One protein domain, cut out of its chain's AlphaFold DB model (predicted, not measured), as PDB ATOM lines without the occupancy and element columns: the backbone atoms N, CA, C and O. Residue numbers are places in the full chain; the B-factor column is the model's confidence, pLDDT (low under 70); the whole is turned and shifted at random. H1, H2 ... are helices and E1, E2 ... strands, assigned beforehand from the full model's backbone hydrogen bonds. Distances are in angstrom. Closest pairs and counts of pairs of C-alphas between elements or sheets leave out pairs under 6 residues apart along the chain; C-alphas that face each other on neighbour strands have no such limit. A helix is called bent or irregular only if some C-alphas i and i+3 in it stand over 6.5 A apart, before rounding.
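What this domain is: This is residues 6 to 106 of the 109 residues of an uncharacterized protein of Thorarchaeota archaeon (strain OWC) (UniProt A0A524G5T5). A twisted sheet of five strands makes a wall, with the long helix H1 lying lengthwise over one face and short H2 on that same face near E5; the other face is bare. The printed part has 101 residues, with E1, H1, E2, E3, H2, E4 and E5 in chain order. The mixed sheet runs E1, E2, E3, E5, E4; the class is mixed, helices and strands, in two layers, helices on one face of a sheet. The whole is compact, with a radius of gyration of the C-alphas of 14.1 A, and elongated, spanning 41 by 26 by 25 A.

Where its parts are: Find C-alpha 13 at (27.592, -3.536, -30.513), where E1, residues 13 to 16, begins. E2 is residues 49 to 58, 27.0 A; E3 is 61 to 70, 29.1 A; E4 is 84 to 90, 17.1 A; E5 is 94 to 105, 32.5 A, ending at (24.923, 9.365, -45.244). H1 is residues 25 to 42, 25.6 A; H2 is 78 to 83, irregular, with C-alphas 79 and 82 7.1 A apart.

How they stand to each other: Look first at E2 and E3, an antiparallel hairpin, where N 54 and O 65 are 2.9 A apart. E1 is parallel to E2, with N 15 and O 55 at 2.8 A; E1, H1, E2 form a strand-helix-strand unit, parallel neighbours joined through a helix, with a left-handed crossover. E5 is antiparallel to E3, with N 99 and O 66 at 2.9 A, and forms a hairpin with E4, with N 96 and O 88 at 2.8 A. E3, H2, E4 form a split unit, E5 between its strands, with a right-handed crossover. H1 is over E2 and E3 at a height over the sheet of 9.0 A, along the strands; its closest C-alphas to E3 are Ala 30 and Ala 62, 6.1 A. H2 touches E5, closest at the C-alphas of Ser 83 and Tyr 99, 5.2 A, but is only just over none of the strands, with 2 of its C-alphas falling on E5. In H1 every O i to N i+4 pair is within hydrogen-bond range; H2 has 0 of 2, and 2 of 3 O i to N i+3 pairs.

The domain as a whole: The two C-alphas farthest apart, Asp 24 and Ser 91, are 43.1 A apart. The printed part has no cut and no long link. Its pLDDT is under 70 at residues 6 to 10 and 106.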
ATOM      1  N   ASP A   6      28.762   0.747 -25.591       54.84
ATOM      2  CA  ASP A   6      27.474   0.647 -24.923       54.84
ATOM      3  C   ASP A   6      26.936  -0.790 -25.006       54.84
ATOM      4  O   ASP A   6      26.533  -1.254 -26.072       54.84
ATOM      5  N   TYR A   7      26.963  -1.504 -23.877       51.66
ATOM      6  CA  TYR A   7      26.495  -2.890 -23.737       51.66
ATOM      7  C   TYR A   7      25.050  -3.011 -23.225       51.66
ATOM      8  O   TYR A   7      24.637  -4.101 -22.828       51.66
ATOM      9  N   ARG A   8      24.269  -1.925 -23.166       49.97
ATOM     10  CA  ARG A   8      22.844  -2.011 -22.793       49.97
ATOM     11  C   ARG A   8      22.146  -2.973 -23.755       49.97
ATOM     12  O   ARG A   8      22.102  -2.582 -24.896       49.97
ATOM     13  N   ASP A   9      21.674  -4.155 -23.323       59.59
ATOM     14  CA  ASP A   9      20.807  -5.195 -23.963       59.59
ATOM     15  C   ASP A   9      20.483  -5.135 -25.485       59.59
ATOM     16  O   ASP A   9      19.438  -5.596 -25.949       59.59
ATOM     17  N   LEU A  10      21.370  -4.582 -26.299       64.19
ATOM     18  CA  LEU A  10      21.203  -4.384 -27.724       64.19
ATOM     19  C   LEU A  10      21.673  -5.655 -28.421       64.19
ATOM     20  O   LEU A  10      22.647  -6.300 -28.033       64.19
ATOM     21  N   ARG A  11      20.997  -6.004 -29.514       82.56
ATOM     22  CA  ARG A  11      21.342  -7.178 -30.340       82.56
ATOM     23  C   ARG A  11      22.605  -6.961 -31.186       82.56
ATOM     24  O   ARG A  11      22.897  -7.766 -32.067       82.56
ATOM     25  N   TYR A  12      23.307  -5.856 -30.961       89.75
ATOM     26  CA  TYR A  12      24.471  -5.396 -31.697       89.75
ATOM     27  C   TYR A  12      25.342  -4.507 -30.809       89.75
ATOM     28  O   TYR A  12      24.883  -3.930 -29.826       89.75
ATOM     29  N   ILE A  13      26.609  -4.383 -31.185       92.00
ATOM     30  CA  ILE A  13      27.592  -3.536 -30.513       92.00
ATOM     31  C   ILE A  13      27.515  -2.131 -31.114       92.00
ATOM     32  O   ILE A  13      27.511  -1.993 -32.336       92.00
ATOM     33  N   VAL A  14      27.494  -1.086 -30.287       91.81
ATOM     34  CA  VAL A  14      27.588   0.304 -30.761       91.81
ATOM     35  C   VAL A  14      29.034   0.774 -30.669       91.81
ATOM     36  O   VAL A  14      29.663   0.674 -29.618       91.81
ATOM     37  N   TYR A  15      29.554   1.296 -31.775       90.88
ATOM     38  CA  TYR A  15      30.875   1.901 -31.865       90.88
ATOM     39  C   TYR A  15      30.739   3.327 -32.407       90.88
ATOM     40  O   TYR A  15      30.679   3.545 -33.621       90.88
ATOM     41  N   ASP A  16      30.653   4.300 -31.497       89.69
ATOM     42  CA  ASP A  16      30.603   5.724 -31.833       89.69
ATOM     43  C   ASP A  16      32.019   6.311 -31.826       89.69
ATOM     44  O   ASP A  16      32.680   6.381 -30.789       89.69
ATOM     45  N   THR A  17      32.508   6.708 -33.000       88.00
ATOM     46  CA  THR A  17      33.841   7.309 -33.147       88.00
ATOM     47  C   THR A  17      33.836   8.821 -32.991       88.00
ATOM     48  O   THR A  17      34.901   9.432 -33.095       88.00
ATOM     49  N   ARG A  18      32.668   9.450 -32.826       85.12
ATOM     50  CA  ARG A  18      32.579  10.898 -32.623       85.12
ATOM     51  C   ARG A  18      33.104  11.206 -31.224       85.12
ATOM     52  O   ARG A  18      32.773  10.502 -30.273       85.12
ATOM     53  N   HIS A  19      33.985  12.200 -31.099       77.50
ATOM     54  CA  HIS A  19      34.587  12.551 -29.811       77.50
ATOM     55  C   HIS A  19      34.259  13.998 -29.402       77.50
ATOM     56  O   HIS A  19      34.672  14.917 -30.115       77.50
ATOM     57  N   PRO A  20      33.595  14.212 -28.246       76.69
ATOM     58  CA  PRO A  20      33.025  13.185 -27.360       76.69
ATOM     59  C   PRO A  20      31.862  12.422 -28.035       76.69
ATOM     60  O   PRO A  20      31.267  12.960 -28.967       76.69
ATOM     61  N   PRO A  21      31.526  11.191 -27.599       73.38
ATOM     62  CA  PRO A  21      30.316  10.518 -28.066       73.38
ATOM     63  C   PRO A  21      29.084  11.364 -27.740       73.38
ATOM     64  O   PRO A  21      28.906  11.800 -26.598       73.38
ATOM     65  N   GLU A  22      28.229  11.602 -28.732       74.25
ATOM     66  CA  GLU A  22      27.053  12.462 -28.586       74.25
ATOM     67  C   GLU A  22      25.770  11.648 -28.742       74.25
ATOM     68  O   GLU A  22      25.523  11.035 -29.779       74.25
ATOM     69  N   LYS A  23      24.902  11.683 -27.724       81.88
ATOM     70  CA  LYS A  23      23.523  11.172 -27.818       81.88
ATOM     71  C   LYS A  23      22.626  12.211 -28.491       81.88
ATOM     72  O   LYS A  23      21.716  12.761 -27.878       81.88
ATOM     73  N   ASP A  24      22.954  12.520 -29.734       84.69
ATOM     74  CA  ASP A  24      22.283  13.508 -30.567       84.69
ATOM     75  C   ASP A  24      21.204  12.868 -31.462       84.69
ATOM     76  O   ASP A  24      20.824  11.697 -31.316       84.69
ATOM     77  N   ALA A  25      20.669  13.660 -32.394       85.44
ATOM     78  CA  ALA A  25      19.675  13.189 -33.351       85.44
ATOM     79  C   ALA A  25      20.230  12.080 -34.260       85.44
ATOM     80  O   ALA A  25      19.510  11.129 -34.554       85.44
ATOM     81  N   ILE A  26      21.508  12.167 -34.654       86.69
ATOM     82  CA  ILE A  26      22.174  11.152 -35.482       86.69
ATOM     83  C   ILE A  26      22.288   9.839 -34.711       86.69
ATOM     84  O   ILE A  26      21.914   8.799 -35.245       86.69
ATOM     85  N   TYR A  27      22.731   9.878 -33.451       90.38
ATOM     86  CA  TYR A  27      22.799   8.694 -32.597       90.38
ATOM     87  C   TYR A  27      21.431   8.032 -32.462       90.38
ATOM     88  O   TYR A  27      21.282   6.834 -32.687       90.38
ATOM     89  N   THR A  28      20.415   8.828 -32.131       90.19
ATOM     90  CA  THR A  28      19.055   8.327 -31.913       90.19
ATOM     91  C   THR A  28      18.478   7.711 -33.188       90.19
ATOM     92  O   THR A  28      17.903   6.625 -33.138       90.19
ATOM     93  N   ALA A  29      18.674   8.361 -34.340       91.38
ATOM     94  CA  ALA A  29      18.233   7.848 -35.632       91.38
ATOM     95  C   ALA A  29      18.990   6.574 -36.039       91.38
ATOM     96  O   ALA A  29      18.372   5.614 -36.489       91.38
ATOM     97  N   ALA A  30      20.311   6.534 -35.839       92.81
ATOM     98  CA  ALA A  30      21.136   5.369 -36.147       92.81
ATOM     99  C   ALA A  30      20.730   4.144 -35.315       92.81
ATOM    100  O   ALA A  30      20.626   3.047 -35.859       92.81
ATOM    101  N   ILE A  31      20.459   4.336 -34.019       92.88
ATOM    102  CA  ILE A  31      19.948   3.279 -33.137       92.88
ATOM    103  C   ILE A  31      18.573   2.802 -33.614       92.88
ATOM    104  O   ILE A  31      18.399   1.606 -33.813       92.88
ATOM    105  N   GLY A  32      17.634   3.717 -33.884       93.19
ATOM    106  CA  GLY A  32      16.294   3.347 -34.352       93.19
ATOM    107  C   GLY A  32      16.310   2.542 -35.657       93.19
ATOM    108  O   GLY A  32      15.667   1.501 -35.751       93.19
ATOM    109  N   LEU A  33      17.108   2.970 -36.641       93.81
ATOM    110  CA  LEU A  33      17.255   2.253 -37.911       93.81
ATOM    111  C   LEU A  33      17.924   0.884 -37.735       93.81
ATOM    112  O   LEU A  33      17.525  -0.091 -38.373       93.81
ATOM    113  N   ALA A  34      18.937   0.789 -36.869       93.62
ATOM    114  CA  ALA A  34      19.576  -0.485 -36.563       93.62
ATOM    115  C   ALA A  34      18.596  -1.462 -35.890       93.62
ATOM    116  O   ALA A  34      18.561  -2.634 -36.265       93.62
ATOM    117  N   ASP A  35      17.760  -0.987 -34.964       93.12
ATOM    118  CA  ASP A  35      16.722  -1.795 -34.323       93.12
ATOM    119  C   ASP A  35      15.690  -2.324 -35.328       93.12
ATOM    120  O   ASP A  35      15.381  -3.520 -35.308       93.12
ATOM    121  N   GLU A  36      15.215  -1.478 -36.248       91.50
ATOM    122  CA  GLU A  36      14.278  -1.880 -37.307       91.50
ATOM    123  C   GLU A  36      14.867  -2.968 -38.214       91.50
ATOM    124  O   GLU A  36      14.203  -3.965 -38.521       91.50
ATOM    125  N   ILE A  37      16.134  -2.819 -38.611       90.12
ATOM    126  CA  ILE A  37      16.829  -3.817 -39.431       90.12
ATOM    127  C   ILE A  37      16.994  -5.125 -38.656       90.12
ATOM    128  O   ILE A  37      16.737  -6.198 -39.203       90.12
ATOM    129  N   MET A  38      17.386  -5.064 -37.385       89.81
ATOM    130  CA  MET A  38      17.561  -6.263 -36.565       89.81
ATOM    131  C   MET A  38      16.239  -6.990 -36.298       89.81
ATOM    132  O   MET A  38      16.214  -8.223 -36.288       89.81
ATOM    133  N   ASP A  39      15.132  -6.259 -36.153       89.62
ATOM    134  CA  ASP A  39      13.785  -6.833 -36.089       89.62
ATOM    135  C   ASP A  39      13.379  -7.512 -37.392       89.62
ATOM    136  O   ASP A  39      12.827  -8.615 -37.361       89.62
ATOM    137  N   ALA A  40      13.660  -6.878 -38.533       85.56
ATOM    138  CA  ALA A  40      13.392  -7.463 -39.839       85.56
ATOM    139  C   ALA A  40      14.189  -8.758 -40.023       85.56
ATOM    140  O   ALA A  40      13.606  -9.794 -40.330       85.56
ATOM    141  N   ILE A  41      15.493  -8.730 -39.732       85.56
ATOM    142  CA  ILE A  41      16.384  -9.895 -39.797       85.56
ATOM    143  C   ILE A  41      15.901 -11.032 -38.896       85.56
ATOM    144  O   ILE A  41      15.948 -12.193 -39.298       85.56
ATOM    145  N   GLY A  42      15.419 -10.720 -37.690       82.12
ATOM    146  CA  GLY A  42      14.884 -11.717 -36.761       82.12
ATOM    147  C   GLY A  42      13.673 -12.490 -37.299       82.12
ATOM    148  O   GLY A  42      13.356 -13.554 -36.773       82.12
ATOM    149  N   ARG A  43      13.012 -11.980 -38.346       81.50
ATOM    150  CA  ARG A  43      11.850 -12.599 -39.002       81.50
ATOM    151  C   ARG A  43      12.201 -13.338 -40.298       81.50
ATOM    152  O   ARG A  43      11.313 -13.960 -40.874       81.50
ATOM    153  N   LEU A  44      13.445 -13.254 -40.774       79.25
ATOM    154  CA  LEU A  44      13.862 -13.872 -42.033       79.25
ATOM    155  C   LEU A  44      14.226 -15.345 -41.845       79.25
ATOM    156  O   LEU A  44      14.898 -15.726 -40.884       79.25
ATOM    157  N   GLU A  45      13.841 -16.164 -42.823       72.06
ATOM    158  CA  GLU A  45      14.447 -17.478 -43.018       72.06
ATOM    159  C   GLU A  45      15.835 -17.277 -43.630       72.06
ATOM    160  O   GLU A  45      15.966 -16.770 -44.741       72.06
ATOM    161  N   ARG A  46      16.881 -17.643 -42.888       73.12
ATOM    162  CA  ARG A  46      18.271 -17.328 -43.237       73.12
ATOM    163  C   ARG A  46      19.106 -18.576 -43.492       73.12
ATOM    164  O   ARG A  46      19.012 -19.548 -42.744       73.12
ATOM    165  N   SER A  47      19.961 -18.521 -44.514       71.31
ATOM    166  CA  SER A  47      20.913 -19.593 -44.869       71.31
ATOM    167  C   SER A  47      22.162 -19.618 -43.977       71.31
ATOM    168  O   SER A  47      22.910 -20.595 -43.972       71.31
ATOM    169  N   GLY A  48      22.397 -18.543 -43.221       81.50
ATOM    170  CA  GLY A  48      23.581 -18.354 -42.390       81.50
ATOM    171  C   GLY A  48      23.263 -17.987 -40.945       81.50
ATOM    172  O   GLY A  48      22.159 -17.559 -40.600       81.50
ATOM    173  N   THR A  49      24.272 -18.130 -40.092       87.75
ATOM    174  CA  THR A  49      24.238 -17.674 -38.700       87.75
ATOM    175  C   THR A  49      24.859 -16.287 -38.609       87.75
ATOM    176  O   THR A  49      25.887 -16.023 -39.228       87.75
ATOM    177  N   ILE A  50      24.234 -15.391 -37.848       90.12
ATOM    178  CA  ILE A  50      24.821 -14.088 -37.520       90.12
ATOM    179  C   ILE A  50      25.786 -14.303 -36.366       90.12
ATOM    180  O   ILE A  50      25.373 -14.778 -35.312       90.12
ATOM    181  N   GLU A  51      27.047 -13.955 -36.577       90.31
ATOM    182  CA  GLU A  51      28.091 -14.074 -35.560       90.31
ATOM    183  C   GLU A  51      28.189 -12.774 -34.756       90.31
ATOM    184  O   GLU A  51      28.156 -12.794 -33.528       90.31
ATOM    185  N   THR A  52      28.227 -11.633 -35.454       91.69
ATOM    186  CA  THR A  52      28.349 -10.309 -34.832       91.69
ATOM    187  C   THR A  52      27.599  -9.265 -35.644       91.69
ATOM    188  O   THR A  52      27.598  -9.306 -36.876       91.69
ATOM    189  N   VAL A  53      27.019  -8.285 -34.956       93.75
ATOM    190  CA  VAL A  53      26.495  -7.063 -35.567       93.75
ATOM    191  C   VAL A  53      27.094  -5.859 -34.855       93.75
ATOM    192  O   VAL A  53      27.097  -5.812 -33.625       93.75
ATOM    193  N   THR A  54      27.582  -4.890 -35.625       95.19
ATOM    194  CA  THR A  54      28.186  -3.663 -35.099       95.19
ATOM    195  C   THR A  54      27.603  -2.447 -35.804       95.19
ATOM    196  O   THR A  54      27.687  -2.328 -37.026       95.19
ATOM    197  N   LEU A  55      27.036  -1.523 -35.034       94.94
ATOM    198  CA  LEU A  55      26.627  -0.206 -35.496       94.94
ATOM    199  C   LEU A  55      27.805   0.757 -35.356       94.94
ATOM    200  O   LEU A  55      28.214   1.084 -34.244       94.94
ATOM    201  N   PHE A  56      28.327   1.231 -36.481       93.38
ATOM    202  CA  PHE A  56      29.344   2.273 -36.513       93.38
ATOM    203  C   PHE A  56      28.678   3.626 -36.702       93.38
ATOM    204  O   PHE A  56      28.001   3.841 -37.708       93.38
ATOM    205  N   ILE A  57      28.913   4.544 -35.768       92.44
ATOM    206  CA  ILE A  57      28.469   5.935 -35.862       92.44
ATOM    207  C   ILE A  57      29.713   6.805 -35.986       92.44
ATOM    208  O   ILE A  57      30.645   6.708 -35.191       92.44
ATOM    209  N   THR A  58      29.754   7.625 -37.028       89.25
ATOM    210  CA  THR A  58      30.897   8.472 -37.371       89.25
ATOM    211  C   THR A  58      30.430   9.898 -37.634       89.25
ATOM    212  O   THR A  58      29.233  10.162 -37.744       89.25
ATOM    213  N   HIS A  59      31.370  10.831 -37.795       84.56
ATOM    214  CA  HIS A  59      31.037  12.202 -38.198       84.56
ATOM    215  C   HIS A  59      30.359  12.286 -39.576       84.56
ATOM    216  O   HIS A  59      29.655  13.255 -39.837       84.56
ATOM    217  N   ASN A  60      30.535  11.271 -40.427       83.81
ATOM    218  CA  ASN A  60      30.024  11.259 -41.799       83.81
ATOM    219  C   ASN A  60      28.718  10.459 -41.942       83.81
ATOM    220  O   ASN A  60      28.224  10.270 -43.050       83.81
ATOM    221  N   GLY A  61      28.170   9.957 -40.835       89.38
ATOM    222  CA  GLY A  61      26.967   9.133 -40.851       89.38
ATOM    223  C   GLY A  61      27.122   7.828 -40.085       89.38
ATOM    224  O   GLY A  61      28.028   7.671 -39.259       89.38
ATOM    225  N   ALA A  62      26.216   6.893 -40.353       93.12
ATOM    226  CA  ALA A  62      26.100   5.643 -39.616       93.12
ATOM    227  C   ALA A  62      25.939   4.446 -40.552       93.12
ATOM    228  O   ALA A  62      25.257   4.521 -41.572       93.12
ATOM    229  N   GLN A  63      26.544   3.323 -40.176       94.81
ATOM    230  CA  GLN A  63      26.499   2.081 -40.941       94.81
ATOM    231  C   GLN A  63      26.380   0.871 -40.015       94.81
ATOM    232  O   GLN A  63      27.050   0.794 -38.984       94.81
ATOM    233  N   LEU A  64      25.563  -0.100 -40.412       94.69
ATOM    234  CA  LEU A  64      25.428  -1.374 -39.721       94.69
ATOM    235  C   LEU A  64      26.272  -2.428 -40.433       94.69
ATOM    236  O   LEU A  64      26.102  -2.685 -41.626       94.69
ATOM    237  N   HIS A  65      27.202  -3.024 -39.701       94.88
ATOM    238  CA  HIS A  65      28.043  -4.109 -40.181       94.88
ATOM    239  C   HIS A  65      27.522  -5.418 -39.612       94.88
ATOM    240  O   HIS A  65      27.370  -5.548 -38.400       94.88
ATOM    241  N   ILE A  66      27.271  -6.391 -40.482       93.50
ATOM    242  CA  ILE A  66      26.778  -7.712 -40.092       93.50
ATOM    243  C   ILE A  66      27.798  -8.741 -40.552       93.50
ATOM    244  O   ILE A  66      28.078  -8.865 -41.747       93.50
ATOM    245  N   LEU A  67      28.346  -9.483 -39.598       93.06
ATOM    246  CA  LEU A  67      29.199 -10.629 -39.849       93.06
ATOM    247  C   LEU A  67      28.363 -11.898 -39.749       93.06
ATOM    248  O   LEU A  67      27.712 -12.153 -38.735       93.06
ATOM    249  N   THR A  68      28.404 -12.703 -40.800       91.75
ATOM    250  CA  THR A  68      27.666 -13.962 -40.858       91.75
ATOM    251  C   THR A  68      28.573 -15.100 -41.275       91.75
ATOM    252  O   THR A  68      29.591 -14.892 -41.943       91.75
ATOM    253  N   ARG A  69      28.153 -16.302 -40.911       90.06
ATOM    254  CA  ARG A  69      28.769 -17.559 -41.296       90.06
ATOM    255  C   ARG A  69      27.757 -18.418 -42.048       90.06
ATOM    256  O   ARG A  69      26.646 -18.630 -41.564       90.06
ATOM    257  N   SER A  70      28.148 -18.927 -43.211       87.69
ATOM    258  CA  SER A  70      27.352 -19.826 -44.057       87.69
ATOM    259  C   SER A  70      28.237 -20.959 -44.596       87.69
ATOM    260  O   SER A  70      29.432 -20.778 -44.800       87.69
ATOM    261  N   PHE A  71      27.664 -22.135 -44.862       85.81
ATOM    262  CA  PHE A  71      28.390 -23.264 -45.469       85.81
ATOM    263  C   PHE A  71      28.176 -23.395 -46.983       85.81
ATOM    264  O   PHE A  71      28.865 -24.178 -47.632       85.81
ATOM    265  N   ASP A  72      27.251 -22.627 -47.555       84.94
ATOM    266  CA  ASP A  72      26.816 -22.728 -48.953       84.94
ATOM    267  C   ASP A  72      27.197 -21.506 -49.809       84.94
ATOM    268  O   ASP A  72      26.897 -21.469 -51.001       84.94
ATOM    269  N   ASN A  73      27.882 -20.515 -49.219       84.00
ATOM    270  CA  ASN A  73      28.197 -19.211 -49.822       84.00
ATOM    271  C   ASN A  73      26.967 -18.448 -50.332       84.00
ATOM    272  O   ASN A  73      27.090 -17.528 -51.146       84.00
ATOM    273  N   VAL A  74      25.773 -18.814 -49.876       86.25
ATOM    274  CA  VAL A  74      24.552 -18.091 -50.205       86.25
ATOM    275  C   VAL A  74      24.451 -16.906 -49.252       86.25
ATOM    276  O   VAL A  74      24.699 -17.078 -48.056       86.25
ATOM    277  N   PRO A  75      24.109 -15.699 -49.742       84.25
ATOM    278  CA  PRO A  75      23.864 -14.573 -48.862       84.25
ATOM    279  C   PRO A  75      22.829 -14.913 -47.790       84.25
ATOM    280  O   PRO A  75      21.875 -15.632 -48.084       84.25
ATOM    281  N   ILE A  76      22.994 -14.359 -46.587       83.50
ATOM    282  CA  ILE A  76      22.136 -14.644 -45.426       83.50
ATOM    283  C   ILE A  76      20.647 -14.487 -45.753       83.50
ATOM    284  O   ILE A  76      19.830 -15.273 -45.283       83.50
ATOM    285  N   ASP A  77      20.330 -13.501 -46.591       85.50
ATOM    286  CA  ASP A  77      19.060 -13.347 -47.284       85.50
ATOM    287  C   ASP A  77      19.301 -12.570 -48.597       85.50
ATOM    288  O   ASP A  77      20.238 -11.770 -48.717       85.50
ATOM    289  N   LYS A  78      18.454 -12.803 -49.607       81.31
ATOM    290  CA  LYS A  78      18.544 -12.152 -50.925       81.31
ATOM    291  C   LYS A  78      18.449 -10.627 -50.845       81.31
ATOM    292  O   LYS A  78      19.088  -9.954 -51.650       81.31
ATOM    293  N   MET A  79      17.695 -10.082 -49.891       82.06
ATOM    294  CA  MET A  79      17.562  -8.638 -49.680       82.06
ATOM    295  C   MET A  79      18.895  -7.985 -49.297       82.06
ATOM    296  O   MET A  79      19.133  -6.832 -49.646       82.06
ATOM    297  N   PHE A  80      19.794  -8.731 -48.650       82.56
ATOM    298  CA  PHE A  80      21.107  -8.233 -48.238       82.56
ATOM    299  C   PHE A  80      22.187  -8.448 -49.296       82.56
ATOM    300  O   PHE A  80      23.304  -7.962 -49.119       82.56
ATOM    301  N   ALA A  81      21.884  -9.113 -50.416       83.94
ATOM    302  CA  ALA A  81      22.871  -9.407 -51.453       83.94
ATOM    303  C   ALA A  81      23.575  -8.144 -51.986       83.94
ATOM    304  O   ALA A  81      24.776  -8.180 -52.240       83.94
ATOM    305  N   SER A  82      22.865  -7.015 -52.096       86.06
ATOM    306  CA  SER A  82      23.435  -5.726 -52.522       86.06
ATOM    307  C   SER A  82      24.350  -5.077 -51.474       86.06
ATOM    308  O   SER A  82      25.226  -4.288 -51.823       86.06
ATOM    309  N   SER A  83      24.169  -5.421 -50.196       87.94
ATOM    310  CA  SER A  83      24.979  -4.935 -49.071       87.94
ATOM    311  C   SER A  83      26.201  -5.814 -48.775       87.94
ATOM    312  O   SER A  83      27.040  -5.438 -47.956       87.94
ATOM    313  N   LEU A  84      26.337  -6.968 -49.442       90.06
ATOM    314  CA  LEU A  84      27.483  -7.862 -49.279       90.06
ATOM    315  C   LEU A  84      28.756  -7.179 -49.792       90.06
ATOM    316  O   LEU A  84      28.912  -6.936 -50.989       90.06
ATOM    317  N   LYS A  85      29.694  -6.885 -48.888       91.38
ATOM    318  CA  LYS A  85      30.974  -6.249 -49.237       91.38
ATOM    319  C   LYS A  85      32.116  -7.238 -49.359       91.38
ATOM    320  O   LYS A  85      33.025  -7.024 -50.158       91.38
ATOM    321  N   ARG A  86      32.094  -8.306 -48.566       90.00
ATOM    322  CA  ARG A  86      33.156  -9.311 -48.547       90.00
ATOM    323  C   ARG A  86      32.570 -10.688 -48.285       90.00
ATOM    324  O   ARG A  86      31.746 -10.839 -47.395       90.00
ATOM    325  N   SER A  87      33.045 -11.679 -49.029       91.00
ATOM    326  CA  SER A  87      32.876 -13.098 -48.717       91.00
ATOM    327  C   SER A  87      34.250 -13.754 -48.786       91.00
ATOM    328  O   SER A  87      34.989 -13.546 -49.750       91.00
ATOM    329  N   SER A  88      34.621 -14.496 -47.752       90.62
ATOM    330  CA  SER A  88      35.865 -15.263 -47.704       90.62
ATOM    331  C   SER A  88      35.601 -16.640 -47.130       90.62
ATOM    332  O   SER A  88      34.831 -16.774 -46.187       90.62
ATOM    333  N   PHE A  89      36.258 -17.650 -47.684       89.56
ATOM    334  CA  PHE A  89      36.161 -19.017 -47.197       89.56
ATOM    335  C   PHE A  89      37.250 -19.304 -46.160       89.56
ATOM    336  O   PHE A  89      38.423 -19.010 -46.393       89.56
ATOM    337  N   GLU A  90      36.852 -19.912 -45.052       85.62
ATOM    338  CA  GLU A  90      37.707 -20.454 -44.004       85.62
ATOM    339  C   GLU A  90      37.377 -21.944 -43.847       85.62
ATOM    340  O   GLU A  90      36.212 -22.312 -43.713       85.62
ATOM    341  N   SER A  91      38.389 -22.818 -43.884       82.19
ATOM    342  CA  SER A  91      38.190 -24.279 -43.927       82.19
ATOM    343  C   SER A  91      37.370 -24.822 -42.760       82.19
ATOM    344  O   SER A  91      36.626 -25.784 -42.930       82.19
ATOM    345  N   ASP A  92      37.497 -24.185 -41.599       83.75
ATOM    346  CA  ASP A  92      36.945 -24.681 -40.341       83.75
ATOM    347  C   ASP A  92      35.558 -24.080 -40.056       83.75
ATOM    348  O   ASP A  92      34.751 -24.666 -39.333       83.75
ATOM    349  N   SER A  93      35.263 -22.928 -40.666       78.62
ATOM    350  CA  SER A  93      34.070 -22.121 -40.389       78.62
ATOM    351  C   SER A  93      33.129 -21.993 -41.590       78.62
ATOM    352  O   SER A  93      32.005 -21.528 -41.431       78.62
ATOM    353  N   GLY A  94      33.552 -22.392 -42.791       88.94
ATOM    354  CA  GLY A  94      32.824 -22.131 -44.030       88.94
ATOM    355  C   GLY A  94      33.051 -20.709 -44.553       88.94
ATOM    356  O   GLY A  94      34.122 -20.123 -44.407       88.94
ATOM    357  N   TYR A  95      32.049 -20.143 -45.211       91.12
ATOM    358  CA  TYR A  95      32.085 -18.780 -45.725       91.12
ATOM    359  C   TYR A  95      31.768 -17.777 -44.623       91.12
ATOM    360  O   TYR A  95      30.678 -17.770 -44.054       91.12
ATOM    361  N   ILE A  96      32.714 -16.879 -44.386       93.06
ATOM    362  CA  ILE A  96      32.534 -15.679 -43.587       93.06
ATOM    363  C   ILE A  96      32.168 -14.536 -44.525       93.06
ATOM    364  O   ILE A  96      32.926 -14.185 -45.435       93.06
ATOM    365  N   GLN A  97      30.996 -13.956 -44.302       93.25
ATOM    366  CA  GLN A  97      30.440 -12.891 -45.127       93.25
ATOM    367  C   GLN A  97      30.212 -11.636 -44.289       93.25
ATOM    368  O   GLN A  97      29.646 -11.702 -43.197       93.25
ATOM    369  N   THR A  98      30.633 -10.490 -44.818       94.19
ATOM    370  CA  THR A  98      30.459  -9.173 -44.201       94.19
ATOM    371  C   THR A  98      29.531  -8.323 -45.052       94.19
ATOM    372  O   THR A  98      29.838  -8.013 -46.211       94.19
ATOM    373  N   TYR A  99      28.425  -7.907 -44.449       93.56
ATOM    374  CA  TYR A  99      27.468  -6.972 -45.023       93.56
ATOM    375  C   TYR A  99      27.665  -5.595 -44.406       93.56
ATOM    376  O   TYR A  99      27.890  -5.490 -43.201       93.56
ATOM    377  N   VAL A 100      27.568  -4.553 -45.229       93.50
ATOM    378  CA  VAL A 100      27.620  -3.157 -44.785       93.50
ATOM    379  C   VAL A 100      26.392  -2.438 -45.306       93.50
ATOM    380  O   VAL A 100      26.220  -2.294 -46.519       93.50
ATOM    381  N   ILE A 101      25.555  -1.989 -44.380       92.94
ATOM    382  CA  ILE A 101      24.300  -1.303 -44.667       92.94
ATOM    383  C   ILE A 101      24.461   0.152 -44.228       92.94
ATOM    384  O   ILE A 101      24.557   0.402 -43.023       92.94
ATOM    385  N   PRO A 102      24.527   1.114 -45.161       92.12
ATOM    386  CA  PRO A 102      24.494   2.523 -44.797       92.12
ATOM    387  C   PRO A 102      23.112   2.853 -44.219       92.12
ATOM    388  O   PRO A 102      22.091   2.472 -44.787       92.12
ATOM    389  N   LEU A 103      23.087   3.519 -43.065       92.06
ATOM    390  CA  LEU A 103      21.855   3.948 -42.391       92.06
ATOM    391  C   LEU A 103      21.612   5.438 -42.600       92.06
ATOM    392  O   LEU A 103      20.491   5.863 -42.856       92.06
ATOM    393  N   LEU A 104      22.678   6.223 -42.476       88.75
ATOM    394  CA  LEU A 104      22.679   7.671 -42.630       88.75
ATOM    395  C   LEU A 104      23.941   8.034 -43.408       88.75
ATOM    396  O   LEU A 104      25.026   7.669 -42.962       88.75
ATOM    397  N   ASP A 105      23.802   8.758 -44.518       77.06
ATOM    398  CA  ASP A 105      24.923   9.365 -45.244       77.06
ATOM    399  C   ASP A 105      24.868  10.884 -45.072       77.06
ATOM    400  O   ASP A 105      23.833  11.510 -45.310       77.06
ATOM    401  N   SER A 106      25.991  11.500 -44.697       58.25
ATOM    402  CA  SER A 106      26.097  12.963 -44.638       58.25
ATOM    403  C   SER A 106      26.140  13.628 -46.020       58.25
ATOM    404  O   SER A 106      25.993  14.840 -46.102       58.25
TER     405      SER A 106